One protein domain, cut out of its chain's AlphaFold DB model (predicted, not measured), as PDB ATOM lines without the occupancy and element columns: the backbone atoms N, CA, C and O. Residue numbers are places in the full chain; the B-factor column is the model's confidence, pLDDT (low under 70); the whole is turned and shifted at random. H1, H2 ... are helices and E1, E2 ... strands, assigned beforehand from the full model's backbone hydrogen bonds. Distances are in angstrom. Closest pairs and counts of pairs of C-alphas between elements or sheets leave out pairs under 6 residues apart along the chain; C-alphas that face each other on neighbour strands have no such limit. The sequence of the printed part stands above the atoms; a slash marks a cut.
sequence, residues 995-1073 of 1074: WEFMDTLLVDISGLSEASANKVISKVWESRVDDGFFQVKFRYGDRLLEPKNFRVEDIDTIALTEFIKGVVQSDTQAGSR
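What this domain is: This is residues 995 to 1073 of the 1074 residues of the protein "DNA-directed DNA polymerase" of Lachnospiraceae bacterium 7_1_58FAA (UniProt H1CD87). What is the shape? A twisted four-strand sheet has two helices, H1 and H2, side by side over one face, in two layers. What makes it up? The printed part has 79 residues, mixed in class, running E1 E2 H1 E3 E4 H2. The mixed sheet's order is E1 E2 E3 E4; the whole is compact, radius of gyration of the C-alphas 12.6 A, spanning 43 by 24 by 19 A.

Where its parts are: Where are the strands? E1 is residues 995 to 997, from C-alpha 995 at (-30.420, 7.851, -6.017); E2 is 1000 to 1004, E3 1030 to 1036, 18.8 A long, and E4 1039 to 1041. And the helices? H1 is 1010 to 1021, 15.9 A; H2 is 1053 to 1071, 26.4 A, ending at C-alpha 1071 at (-10.432, -8.751, 0.159).

How they stand to each other: How do strands pair? Hairpin E1 and E2 is antiparallel, with N 995 and O 1002 2.9 A apart; so is E3 and E4, N 1036 and O 1039 2.9 A. Parallel neighbours E2 and E3, N 1001 and O 1031 2.9 A, form a right-handed strand-helix-strand unit with H1 between. And the helices? Both are on the sheet, and every O i to N i+4 pair is within hydrogen-bond range. H1 and H2 touch, closest C-alphas Ser 1012 and Val 1063, 6.5 A, at a shallow tilt of 18 degrees, opposite ways.

The domain as a whole: How large? The farthest C-alphas, Asp 1027 and Arg 1073, are 42.6 A apart. Any break or doubt? The printed part has no cut, E4 to H2 is a long link, and residues 1068 to 1073 have pLDDT under 70.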
ATOM      1  N   TRP A 995     -29.423   6.807  -6.263       82.81
ATOM      2  CA  TRP A 995     -30.420   7.851  -6.017       82.81
ATOM      3  C   TRP A 995     -30.840   8.516  -7.323       82.81
ATOM      4  O   TRP A 995     -29.991   8.882  -8.136       82.81
ATOM      5  N   GLU A 996     -32.145   8.711  -7.496       80.75
ATOM      6  CA  GLU A 996     -32.712   9.555  -8.547       80.75
ATOM      7  C   GLU A 996     -33.031  10.945  -7.984       80.75
ATOM      8  O   GLU A 996     -33.767  11.080  -7.009       80.75
ATOM      9  N   PHE A 997     -32.492  11.977  -8.629       76.88
ATOM     10  CA  PHE A 997     -32.732  13.387  -8.333       76.88
ATOM     11  C   PHE A 997     -33.232  14.084  -9.595       76.88
ATOM     12  O   PHE A 997     -32.417  14.517 -10.406       76.88
ATOM     13  N   MET A 998     -34.551  14.191  -9.776       79.06
ATOM     14  CA  MET A 998     -35.182  14.746 -10.985       79.06
ATOM     15  C   MET A 998     -34.634  14.115 -12.278       79.06
ATOM     16  O   MET A 998     -35.143  13.089 -12.708       79.06
ATOM     17  N   ASP A 999     -33.599  14.704 -12.886       82.62
ATOM     18  CA  ASP A 999     -32.927  14.238 -14.105       82.62
ATOM     19  C   ASP A 999     -31.484  13.763 -13.879       82.62
ATOM     20  O   ASP A 999     -30.711  13.652 -14.827       82.62
ATOM     21  N   THR A1000     -31.083  13.514 -12.637       85.75
ATOM     22  CA  THR A1000     -29.742  13.056 -12.278       85.75
ATOM     23  C   THR A1000     -29.820  11.716 -11.561       85.75
ATOM     24  O   THR A1000     -30.535  11.574 -10.576       85.75
ATOM     25  N   LEU A1001     -29.046  10.739 -12.028       89.12
ATOM     26  CA  LEU A1001     -28.878   9.447 -11.367       89.12
ATOM     27  C   LEU A1001     -27.515   9.429 -10.669       89.12
ATOM     28  O   LEU A1001     -26.475   9.445 -11.330       89.12
ATOM     29  N   LEU A1002     -27.509   9.426  -9.336       88.62
ATOM     30  CA  LEU A1002     -26.296   9.337  -8.529       88.62
ATOM     31  C   LEU A1002     -26.051   7.885  -8.119       88.62
ATOM     32  O   LEU A1002     -26.813   7.324  -7.338       88.62
ATOM     33  N   VAL A1003     -24.960   7.296  -8.602       90.69
ATOM     34  CA  VAL A1003     -24.546   5.931  -8.260       90.69
ATOM     35  C   VAL A1003     -23.402   5.982  -7.250       90.69
ATOM     36  O   VAL A1003     -22.302   6.444  -7.568       90.69
ATOM     37  N   ASP A1004     -23.640   5.504  -6.032       88.44
ATOM     38  CA  ASP A1004     -22.598   5.310  -5.031       88.44
ATOM     39  C   ASP A1004     -21.794   4.049  -5.319       88.44
ATOM     40  O   ASP A1004     -22.272   2.923  -5.189       88.44
ATOM     41  N   ILE A1005     -20.530   4.246  -5.649       88.31
ATOM     42  CA  ILE A1005     -19.530   3.185  -5.764       88.31
ATOM     43  C   ILE A1005     -18.465   3.322  -4.667       88.31
ATOM     44  O   ILE A1005     -17.403   2.701  -4.731       88.31
ATOM     45  N   SER A1006     -18.734   4.132  -3.636       81.75
ATOM     46  CA  SER A1006     -17.823   4.342  -2.513       81.75
ATOM     47  C   SER A1006     -17.669   3.072  -1.680       81.75
ATOM     48  O   SER A1006     -18.644   2.504  -1.179       81.75
ATOM     49  N   GLY A1007     -16.415   2.667  -1.483       77.75
ATOM     50  CA  GLY A1007     -16.051   1.447  -0.762       77.75
ATOM     51  C   GLY A1007     -15.773   0.239  -1.661       77.75
ATOM     52  O   GLY A1007     -15.390  -0.800  -1.134       77.75
ATOM     53  N   LEU A1008     -15.916   0.374  -2.986       83.88
ATOM     54  CA  LEU A1008     -15.479  -0.636  -3.953       83.88
ATOM     55  C   LEU A1008     -13.997  -0.466  -4.322       83.88
ATOM     56  O   LEU A1008     -13.483   0.655  -4.427       83.88
ATOM     57  N   SER A1009     -13.319  -1.583  -4.588       83.31
ATOM     58  CA  SER A1009     -12.023  -1.596  -5.269       83.31
ATOM     59  C   SER A1009     -12.150  -0.995  -6.672       83.31
ATOM     60  O   SER A1009     -13.228  -0.984  -7.265       83.31
ATOM     61  N   GLU A1010     -11.049  -0.501  -7.241       80.94
ATOM     62  CA  GLU A1010     -11.058   0.116  -8.576       80.94
ATOM     63  C   GLU A1010     -11.603  -0.838  -9.659       80.94
ATOM     64  O   GLU A1010     -12.376  -0.432 -10.527       80.94
ATOM     65  N   ALA A1011     -11.274  -2.132  -9.574       79.56
ATOM     66  CA  ALA A1011     -11.782  -3.149 -10.492       79.56
ATOM     67  C   ALA A1011     -13.307  -3.329 -10.376       79.56
ATOM     68  O   ALA A1011     -14.010  -3.390 -11.388       79.56
ATOM     69  N   SER A1012     -13.830  -3.369  -9.150       86.31
ATOM     70  CA  SER A1012     -15.262  -3.516  -8.876       86.31
ATOM     71  C   SER A1012     -16.054  -2.249  -9.212       86.31
ATOM     72  O   SER A1012     -17.132  -2.336  -9.802       86.31
ATOM     73  N   ALA A1013     -15.490  -1.069  -8.948       84.75
ATOM     74  CA  ALA A1013     -16.033   0.218  -9.373       84.75
ATOM     75  C   ALA A1013     -16.153   0.306 -10.906       84.75
ATOM     76  O   ALA A1013     -17.222   0.630 -11.424       84.75
ATOM     77  N   ASN A1014     -15.102  -0.071 -11.643       84.81
ATOM     78  CA  ASN A1014     -15.123  -0.101 -13.109       84.81
ATOM     79  C   ASN A1014     -16.161  -1.083 -13.666       84.81
ATOM     80  O   ASN A1014     -16.757  -0.816 -14.711       84.81
ATOM     81  N   LYS A1015     -16.424  -2.194 -12.969       87.69
ATOM     82  CA  LYS A1015     -17.478  -3.147 -13.341       87.69
ATOM     83  C   LYS A1015     -18.874  -2.526 -13.231       87.69
ATOM     84  O   LYS A1015     -19.685  -2.706 -14.135       87.69
ATOM     85  N   VAL A1016     -19.138  -1.767 -12.164       88.12
ATOM     86  CA  VAL A1016     -20.396  -1.020 -12.004       88.12
ATOM     87  C   VAL A1016     -20.515   0.080 -13.056       88.12
ATOM     88  O   VAL A1016     -21.530   0.145 -13.741       88.12
ATOM     89  N   ILE A1017     -19.468   0.889 -13.251       88.62
ATOM     90  CA  ILE A1017     -19.462   1.953 -14.268       88.62
ATOM     91  C   ILE A1017     -19.733   1.372 -15.658       88.62
ATOM     92  O   ILE A1017     -20.587   1.889 -16.368       88.62
ATOM     93  N   SER A1018     -19.067   0.272 -16.025       86.25
ATOM     94  CA  SER A1018     -19.271  -0.395 -17.318       86.25
ATOM     95  C   SER A1018     -20.710  -0.874 -17.483       86.25
ATOM     96  O   SER A1018     -21.288  -0.689 -18.548       86.25
ATOM     97  N   LYS A1019     -21.318  -1.416 -16.417       88.75
ATOM     98  CA  LYS A1019     -22.713  -1.862 -16.454       88.75
ATOM     99  C   LYS A1019     -23.683  -0.713 -16.719       88.75
ATOM    100  O   LYS A1019     -24.596  -0.861 -17.520       88.75
ATOM    101  N   VAL A1020     -23.474   0.430 -16.069       88.19
ATOM    102  CA  VAL A1020     -24.290   1.633 -16.295       88.19
ATOM    103  C   VAL A1020     -24.004   2.226 -17.681       88.19
ATOM    104  O   VAL A1020     -24.899   2.760 -18.330       88.19
ATOM    105  N   TRP A1021     -22.768   2.098 -18.174       87.19
ATOM    106  CA  TRP A1021     -22.353   2.573 -19.497       87.19
ATOM    107  C   TRP A1021     -23.014   1.816 -20.655       87.19
ATOM    108  O   TRP A1021     -23.251   2.411 -21.703       87.19
ATOM    109  N   GLU A1022     -23.363   0.538 -20.472       87.38
ATOM    110  CA  GLU A1022     -24.147  -0.241 -21.449       87.38
ATOM    111  C   GLU A1022     -25.514   0.394 -21.747       87.38
ATOM    112  O   GLU A1022     -26.031   0.245 -22.850       87.38
ATOM    113  N   SER A1023     -26.079   1.132 -20.789       87.12
ATOM    114  CA  SER A1023     -27.370   1.818 -20.915       87.12
ATOM    115  C   SER A1023     -27.248   3.248 -21.457       87.12
ATOM    116  O   SER A1023     -28.225   3.998 -21.423       87.12
ATOM    117  N   ARG A1024     -26.059   3.663 -21.923       89.12
ATOM    118  CA  ARG A1024     -25.825   5.023 -22.420       89.12
ATOM    119  C   ARG A1024     -26.708   5.336 -23.627       89.12
ATOM    120  O   ARG A1024     -26.676   4.621 -24.625       89.12
ATOM    121  N   VAL A1025     -27.365   6.490 -23.583       86.75
ATOM    122  CA  VAL A1025     -28.080   7.083 -24.716       86.75
ATOM    123  C   VAL A1025     -27.690   8.555 -24.815       86.75
ATOM    124  O   VAL A1025     -27.681   9.258 -23.806       86.75
ATOM    125  N   ASP A1026     -27.344   9.032 -26.012       80.75
ATOM    126  CA  ASP A1026     -26.825  10.396 -26.199       80.75
ATOM    127  C   ASP A1026     -27.816  11.489 -25.754       80.75
ATOM    128  O   ASP A1026     -27.402  12.529 -25.243       80.75
ATOM    129  N   ASP A1027     -29.121  11.231 -25.870       79.31
ATOM    130  CA  ASP A1027     -30.218  12.125 -25.482       79.31
ATOM    131  C   ASP A1027     -31.045  11.594 -24.286       79.31
ATOM    132  O   ASP A1027     -32.211  11.967 -24.097       79.31
ATOM    133  N   GLY A1028     -30.433  10.727 -23.470       82.44
ATOM    134  CA  GLY A1028     -31.065  10.131 -22.295       82.44
ATOM    135  C   GLY A1028     -31.547  11.173 -21.277       82.44
ATOM    136  O   GLY A1028     -30.922  12.228 -21.095       82.44
ATOM    137  N   PHE A1029     -32.664  10.883 -20.606       85.19
ATOM    138  CA  PHE A1029     -33.246  11.754 -19.585       85.19
ATOM    139  C   PHE A1029     -32.274  12.015 -18.427       85.19
ATOM    140  O   PHE A1029     -31.994  13.180 -18.121       85.19
ATOM    141  N   PHE A1030     -31.708  10.952 -17.850       86.81
ATOM    142  CA  PHE A1030     -30.853  11.032 -16.674       86.81
ATOM    143  C   PHE A1030     -29.406  11.350 -17.027       86.81
ATOM    144  O   PHE A1030     -28.768  10.608 -17.770       86.81
ATOM    145  N   GLN A1031     -28.842  12.395 -16.428       88.12
ATOM    146  CA  GLN A1031     -27.400  12.565 -16.315       88.12
ATOM    147  C   GLN A1031     -26.873  11.652 -15.208       88.12
ATOM    148  O   GLN A1031     -27.278  11.763 -14.052       88.12
ATOM    149  N   VAL A1032     -25.935  10.767 -15.537       90.25
ATOM    150  CA  VAL A1032     -25.371   9.852 -14.541       90.25
ATOM    151  C   VAL A1032     -24.146  10.477 -13.882       90.25
ATOM    152  O   VAL A1032     -23.211  10.916 -14.555       90.25
ATOM    153  N   LYS A1033     -24.132  10.476 -12.550       91.81
ATOM    154  CA  LYS A1033     -22.996  10.876 -11.718       91.81
ATOM    155  C   LYS A1033     -22.591   9.709 -10.828       91.81
ATOM    156  O   LYS A1033     -23.444   8.977 -10.336       91.81
ATOM    157  N   PHE A1034     -21.295   9.549 -10.588       90.88
ATOM    158  CA  PHE A1034     -20.793   8.509  -9.690       90.88
ATOM    159  C   PHE A1034     -20.153   9.131  -8.460       90.88
ATOM    160  O   PHE A1034     -19.331  10.036  -8.581       90.88
ATOM    161  N   ARG A1035     -20.470   8.621  -7.275       88.44
ATOM    162  CA  ARG A1035     -19.750   8.965  -6.048       88.44
ATOM    163  C   ARG A1035     -18.703   7.894  -5.761       88.44
ATOM    164  O   ARG A1035     -19.049   6.726  -5.625       88.44
ATOM    165  N   TYR A1036     -17.437   8.291  -5.658       86.31
ATOM    166  CA  TYR A1036     -16.327   7.407  -5.301       86.31
ATOM    167  C   TYR A1036     -15.530   8.001  -4.130       86.31
ATOM    168  O   TYR A1036     -14.674   8.873  -4.305       86.31
ATOM    169  N   GLY A1037     -15.857   7.555  -2.915       82.50
ATOM    170  CA  GLY A1037     -15.374   8.151  -1.669       82.50
ATOM    171  C   GLY A1037     -15.977   9.544  -1.462       82.50
ATOM    172  O   GLY A1037     -17.197   9.719  -1.502       82.50
ATOM    173  N   ASP A1038     -15.110  10.542  -1.291       81.25
ATOM    174  CA  ASP A1038     -15.499  11.957  -1.174       81.25
ATOM    175  C   ASP A1038     -15.523  12.689  -2.527       81.25
ATOM    176  O   ASP A1038     -15.731  13.901  -2.585       81.25
ATOM    177  N   ARG A1039     -15.283  11.977  -3.636       82.88
ATOM    178  CA  ARG A1039     -15.265  12.561  -4.982       82.88
ATOM    179  C   ARG A1039     -16.566  12.275  -5.718       82.88
ATOM    180  O   ARG A1039     -17.030  11.137  -5.751       82.88
ATOM    181  N   LEU A1040     -17.095  13.304  -6.375       88.00
ATOM    182  CA  LEU A1040     -18.166  13.190  -7.358       88.00
ATOM    183  C   LEU A1040     -17.551  13.182  -8.762       88.00
ATOM    184  O   LEU A1040     -16.842  14.111  -9.147       88.00
ATOM    185  N   LEU A1041     -17.789  12.113  -9.509       87.56
ATOM    186  CA  LEU A1041     -17.372  11.946 -10.893       87.56
ATOM    187  C   LEU A1041     -18.549  12.311 -11.798       87.56
ATOM    188  O   LEU A1041     -19.615  11.698 -11.718       87.56
ATOM    189  N   GLU A1042     -18.337  13.289 -12.676       86.81
ATOM    190  CA  GLU A1042     -19.343  13.792 -13.616       86.81
ATOM    191  C   GLU A1042     -18.851  13.606 -15.058       86.81
ATOM    192  O   GLU A1042     -18.209  14.496 -15.627       86.81
ATOM    193  N   PRO A1043     -19.087  12.436 -15.674       80.94
ATOM    194  CA  PRO A1043     -18.652  12.198 -17.039       80.94
ATOM    195  C   PRO A1043     -19.432  13.111 -17.995       80.94
ATOM    196  O   PRO A1043     -20.663  13.186 -17.955       80.94
ATOM    197  N   LYS A1044     -18.718  13.826 -18.872       77.56
ATOM    198  CA  LYS A1044     -19.350  14.731 -19.841       77.56
ATOM    199  C   LYS A1044     -20.258  13.944 -20.785       77.56
ATOM    200  O   LYS A1044     -19.813  12.976 -21.394       77.56
ATOM    201  N   ASN A1045     -21.494  14.413 -20.943       77.19
ATOM    202  CA  ASN A1045     -22.510  13.841 -21.835       77.19
ATOM    203  C   ASN A1045     -22.831  12.359 -21.568       77.19
ATOM    204  O   ASN A1045     -23.280  11.660 -22.473       77.19
ATOM    205  N   PHE A1046     -22.608  11.863 -20.347       89.62
ATOM    206  CA  PHE A1046     -23.026  10.512 -19.997       89.62
ATOM    207  C   PHE A1046     -24.463  10.516 -19.484       89.62
ATOM    208  O   PHE A1046     -24.748  10.955 -18.366       89.62
ATOM    209  N   ARG A1047     -25.366  10.063 -20.353       89.06
ATOM    210  CA  ARG A1047     -26.803  10.039 -20.117       89.06
ATOM    211  C   ARG A1047     -27.376   8.646 -20.334       89.06
ATOM    212  O   ARG A1047     -26.839   7.883 -21.134       89.06
ATOM    213  N   VAL A1048     -28.459   8.339 -19.635       89.12
ATOM    214  CA  VAL A1048     -29.262   7.115 -19.792       89.12
ATOM    215  C   VAL A1048     -30.738   7.514 -19.878       89.12
ATOM    216  O   VAL A1048     -31.130   8.519 -19.286       89.12
ATOM    217  N   GLU A1049     -31.553   6.802 -20.659       86.06
ATOM    218  CA  GLU A1049     -32.987   7.136 -20.772       86.06
ATOM    219  C   GLU A1049     -33.740   6.740 -19.503       86.06
ATOM    220  O   GLU A1049     -34.403   7.575 -18.898       86.06
ATOM    221  N   ASP A1050     -33.570   5.495 -19.076       80.19
ATOM    222  CA  ASP A1050     -34.114   4.968 -17.834       80.19
ATOM    223  C   ASP A1050     -33.213   3.829 -17.341       80.19
ATOM    224  O   ASP A1050     -32.544   3.163 -18.141       80.19
ATOM    225  N   ILE A1051     -33.164   3.625 -16.028       79.19
ATOM    226  CA  ILE A1051     -32.426   2.533 -15.388       79.19
ATOM    227  C   ILE A1051     -33.277   2.002 -14.241       79.19
ATOM    228  O   ILE A1051     -33.724   2.768 -13.392       79.19
ATOM    229  N   ASP A1052     -33.448   0.682 -14.180       80.69
ATOM    230  CA  ASP A1052     -34.044   0.029 -13.017       80.69
ATOM    231  C   ASP A1052     -33.090   0.180 -11.823       80.69
ATOM    232  O   ASP A1052     -32.076  -0.518 -11.697       80.69
ATOM    233  N   THR A1053     -33.394   1.152 -10.964       82.00
ATOM    234  CA  THR A1053     -32.585   1.506  -9.796       82.00
ATOM    235  C   THR A1053     -32.532   0.375  -8.778       82.00
ATOM    236  O   THR A1053     -31.507   0.221  -8.108       82.00
ATOM    237  N   ILE A1054     -33.574  -0.456  -8.693       80.06
ATOM    238  CA  ILE A1054     -33.636  -1.614  -7.797       80.06
ATOM    239  C   ILE A1054     -32.703  -2.699  -8.326       80.06
ATOM    240  O   ILE A1054     -31.820  -3.155  -7.599       80.06
ATOM    241  N   ALA A1055     -32.821  -3.058  -9.606       82.75
ATOM    242  CA  ALA A1055     -31.944  -4.045 -10.228       82.75
ATOM    243  C   ALA A1055     -30.473  -3.601 -10.209       82.75
ATOM    244  O   ALA A1055     -29.581  -4.412  -9.946       82.75
ATOM    245  N   LEU A1056     -30.204  -2.312 -10.441       86.00
ATOM    246  CA  LEU A1056     -28.854  -1.759 -10.346       86.00
ATOM    247  C   LEU A1056     -28.335  -1.786  -8.902       86.00
ATOM    248  O   LEU A1056     -27.179  -2.139  -8.678       86.00
ATOM    249  N   THR A1057     -29.181  -1.477  -7.919       86.00
ATOM    250  CA  THR A1057     -28.824  -1.568  -6.496       86.00
ATOM    251  C   THR A1057     -28.494  -3.008  -6.100       86.00
ATOM    252  O   THR A1057     -27.462  -3.240  -5.472       86.00
ATOM    253  N   GLU A1058     -29.300  -3.988  -6.512       85.06
ATOM    254  CA  GLU A1058     -29.036  -5.413  -6.270       85.06
ATOM    255  C   GLU A1058     -27.759  -5.895  -6.975       85.06
ATOM    256  O   GLU A1058     -26.948  -6.619  -6.390       85.06
ATOM    257  N   PHE A1059     -27.502  -5.424  -8.199       87.56
ATOM    258  CA  PHE A1059     -26.240  -5.679  -8.887       87.56
ATOM    259  C   PHE A1059     -25.043  -5.127  -8.101       87.56
ATOM    260  O   PHE A1059     -24.057  -5.842  -7.901       87.56
ATOM    261  N   ILE A1060     -25.129  -3.887  -7.609       87.75
ATOM    262  CA  ILE A1060     -24.069  -3.266  -6.803       87.75
ATOM    263  C   ILE A1060     -23.871  -4.037  -5.495       87.75
ATOM    264  O   ILE A1060     -22.730  -4.345  -5.154       87.75
ATOM    265  N   LYS A1061     -24.945  -4.442  -4.803       85.44
ATOM    266  CA  LYS A1061     -24.866  -5.304  -3.609       85.44
ATOM    267  C   LYS A1061     -24.122  -6.613  -3.903       85.44
ATOM    268  O   LYS A1061     -23.236  -6.997  -3.138       85.44
ATOM    269  N   GLY A1062     -24.424  -7.266  -5.027       84.50
ATOM    270  CA  GLY A1062     -23.722  -8.474  -5.467       84.50
ATOM    271  C   GLY A1062     -22.232  -8.231  -5.737       84.50
ATOM    272  O   GLY A1062     -21.383  -9.032  -5.335       84.50
ATOM    273  N   VAL A1063     -21.888  -7.095  -6.353       85.88
ATOM    274  CA  VAL A1063     -20.490  -6.687  -6.556       85.88
ATOM    275  C   VAL A1063     -19.791  -6.454  -5.212       85.88
ATOM    276  O   VAL A1063     -18.721  -7.019  -5.002       85.88
ATOM    277  N   VAL A1064     -20.410  -5.735  -4.269       83.56
ATOM    278  CA  VAL A1064     -19.873  -5.487  -2.915       83.56
ATOM    279  C   VAL A1064     -19.589  -6.795  -2.164       83.56
ATOM    280  O   VAL A1064     -18.528  -6.936  -1.549       83.56
ATOM    281  N   GLN A1065     -20.493  -7.778  -2.229       79.12
ATOM    282  CA  GLN A1065     -20.289  -9.096  -1.607       79.12
ATOM    283  C   GLN A1065     -19.105  -9.853  -2.228       79.12
ATOM    284  O   GLN A1065     -18.321 -10.482  -1.516       79.12
ATOM    285  N   SER A1066     -18.935  -9.768  -3.550       75.12
ATOM    286  CA  SER A1066     -17.791 -10.388  -4.229       75.12
ATOM    287  C   SER A1066     -16.460  -9.685  -3.924       75.12
ATOM    288  O   SER A1066     -15.435 -10.348  -3.769       75.12
ATOM    289  N   ASP A1067     -16.479  -8.361  -3.760       73.50
ATOM    290  CA  ASP A1067     -15.302  -7.529  -3.482       73.50
ATOM    291  C   ASP A1067     -14.793  -7.731  -2.041       73.50
ATOM    292  O   ASP A1067     -13.593  -7.844  -1.795       73.50
ATOM    293  N   THR A1068     -15.714  -7.895  -1.084       62.06
ATOM    294  CA  THR A1068     -15.398  -8.247   0.314       62.06
ATOM    295  C   THR A1068     -14.887  -9.685   0.465       62.06
ATOM    296  O   THR A1068     -13.987  -9.936   1.270       62.06
ATOM    297  N   GLN A1069     -15.368 -10.633  -0.348       54.06
ATOM    298  CA  GLN A1069     -14.802 -11.990  -0.398       54.06
ATOM    299  C   GLN A1069     -13.414 -12.031  -1.057       54.06
ATOM    300  O   GLN A1069     -12.561 -12.801  -0.620       54.06
ATOM    301  N   ALA A1070     -13.143 -11.179  -2.051       49.12
ATOM    302  CA  ALA A1070     -11.811 -11.045  -2.643       49.12
ATOM    303  C   ALA A1070     -10.806 -10.389  -1.674       49.12
ATOM    304  O   ALA A1070      -9.662 -10.832  -1.591       49.12
ATOM    305  N   GLY A1071     -11.245  -9.408  -0.876       44.03
ATOM    306  CA  GLY A1071     -10.432  -8.751   0.159       44.03
ATOM    307  C   GLY A1071     -10.084  -9.619   1.378       44.03
ATOM    308  O   GLY A1071      -9.157  -9.287   2.106       44.03
ATOM    309  N   SER A1072     -10.773 -10.747   1.589       35.19
ATOM    310  CA  SER A1072     -10.426 -11.750   2.620       35.19
ATOM    311  C   SER A1072      -9.521 -12.881   2.104       35.19
ATOM    312  O   SER A1072      -9.220 -13.824   2.839       35.19
ATOM    313  N   ARG A1073      -9.064 -12.786   0.846       35.84
ATOM    314  CA  ARG A1073      -8.090 -13.691   0.210       35.84
ATOM    315  C   ARG A1073      -6.766 -13.010  -0.173       35.84
ATOM    316  O   ARG A1073      -6.021 -13.575  -0.975       35.84
TER     317      ARG A1073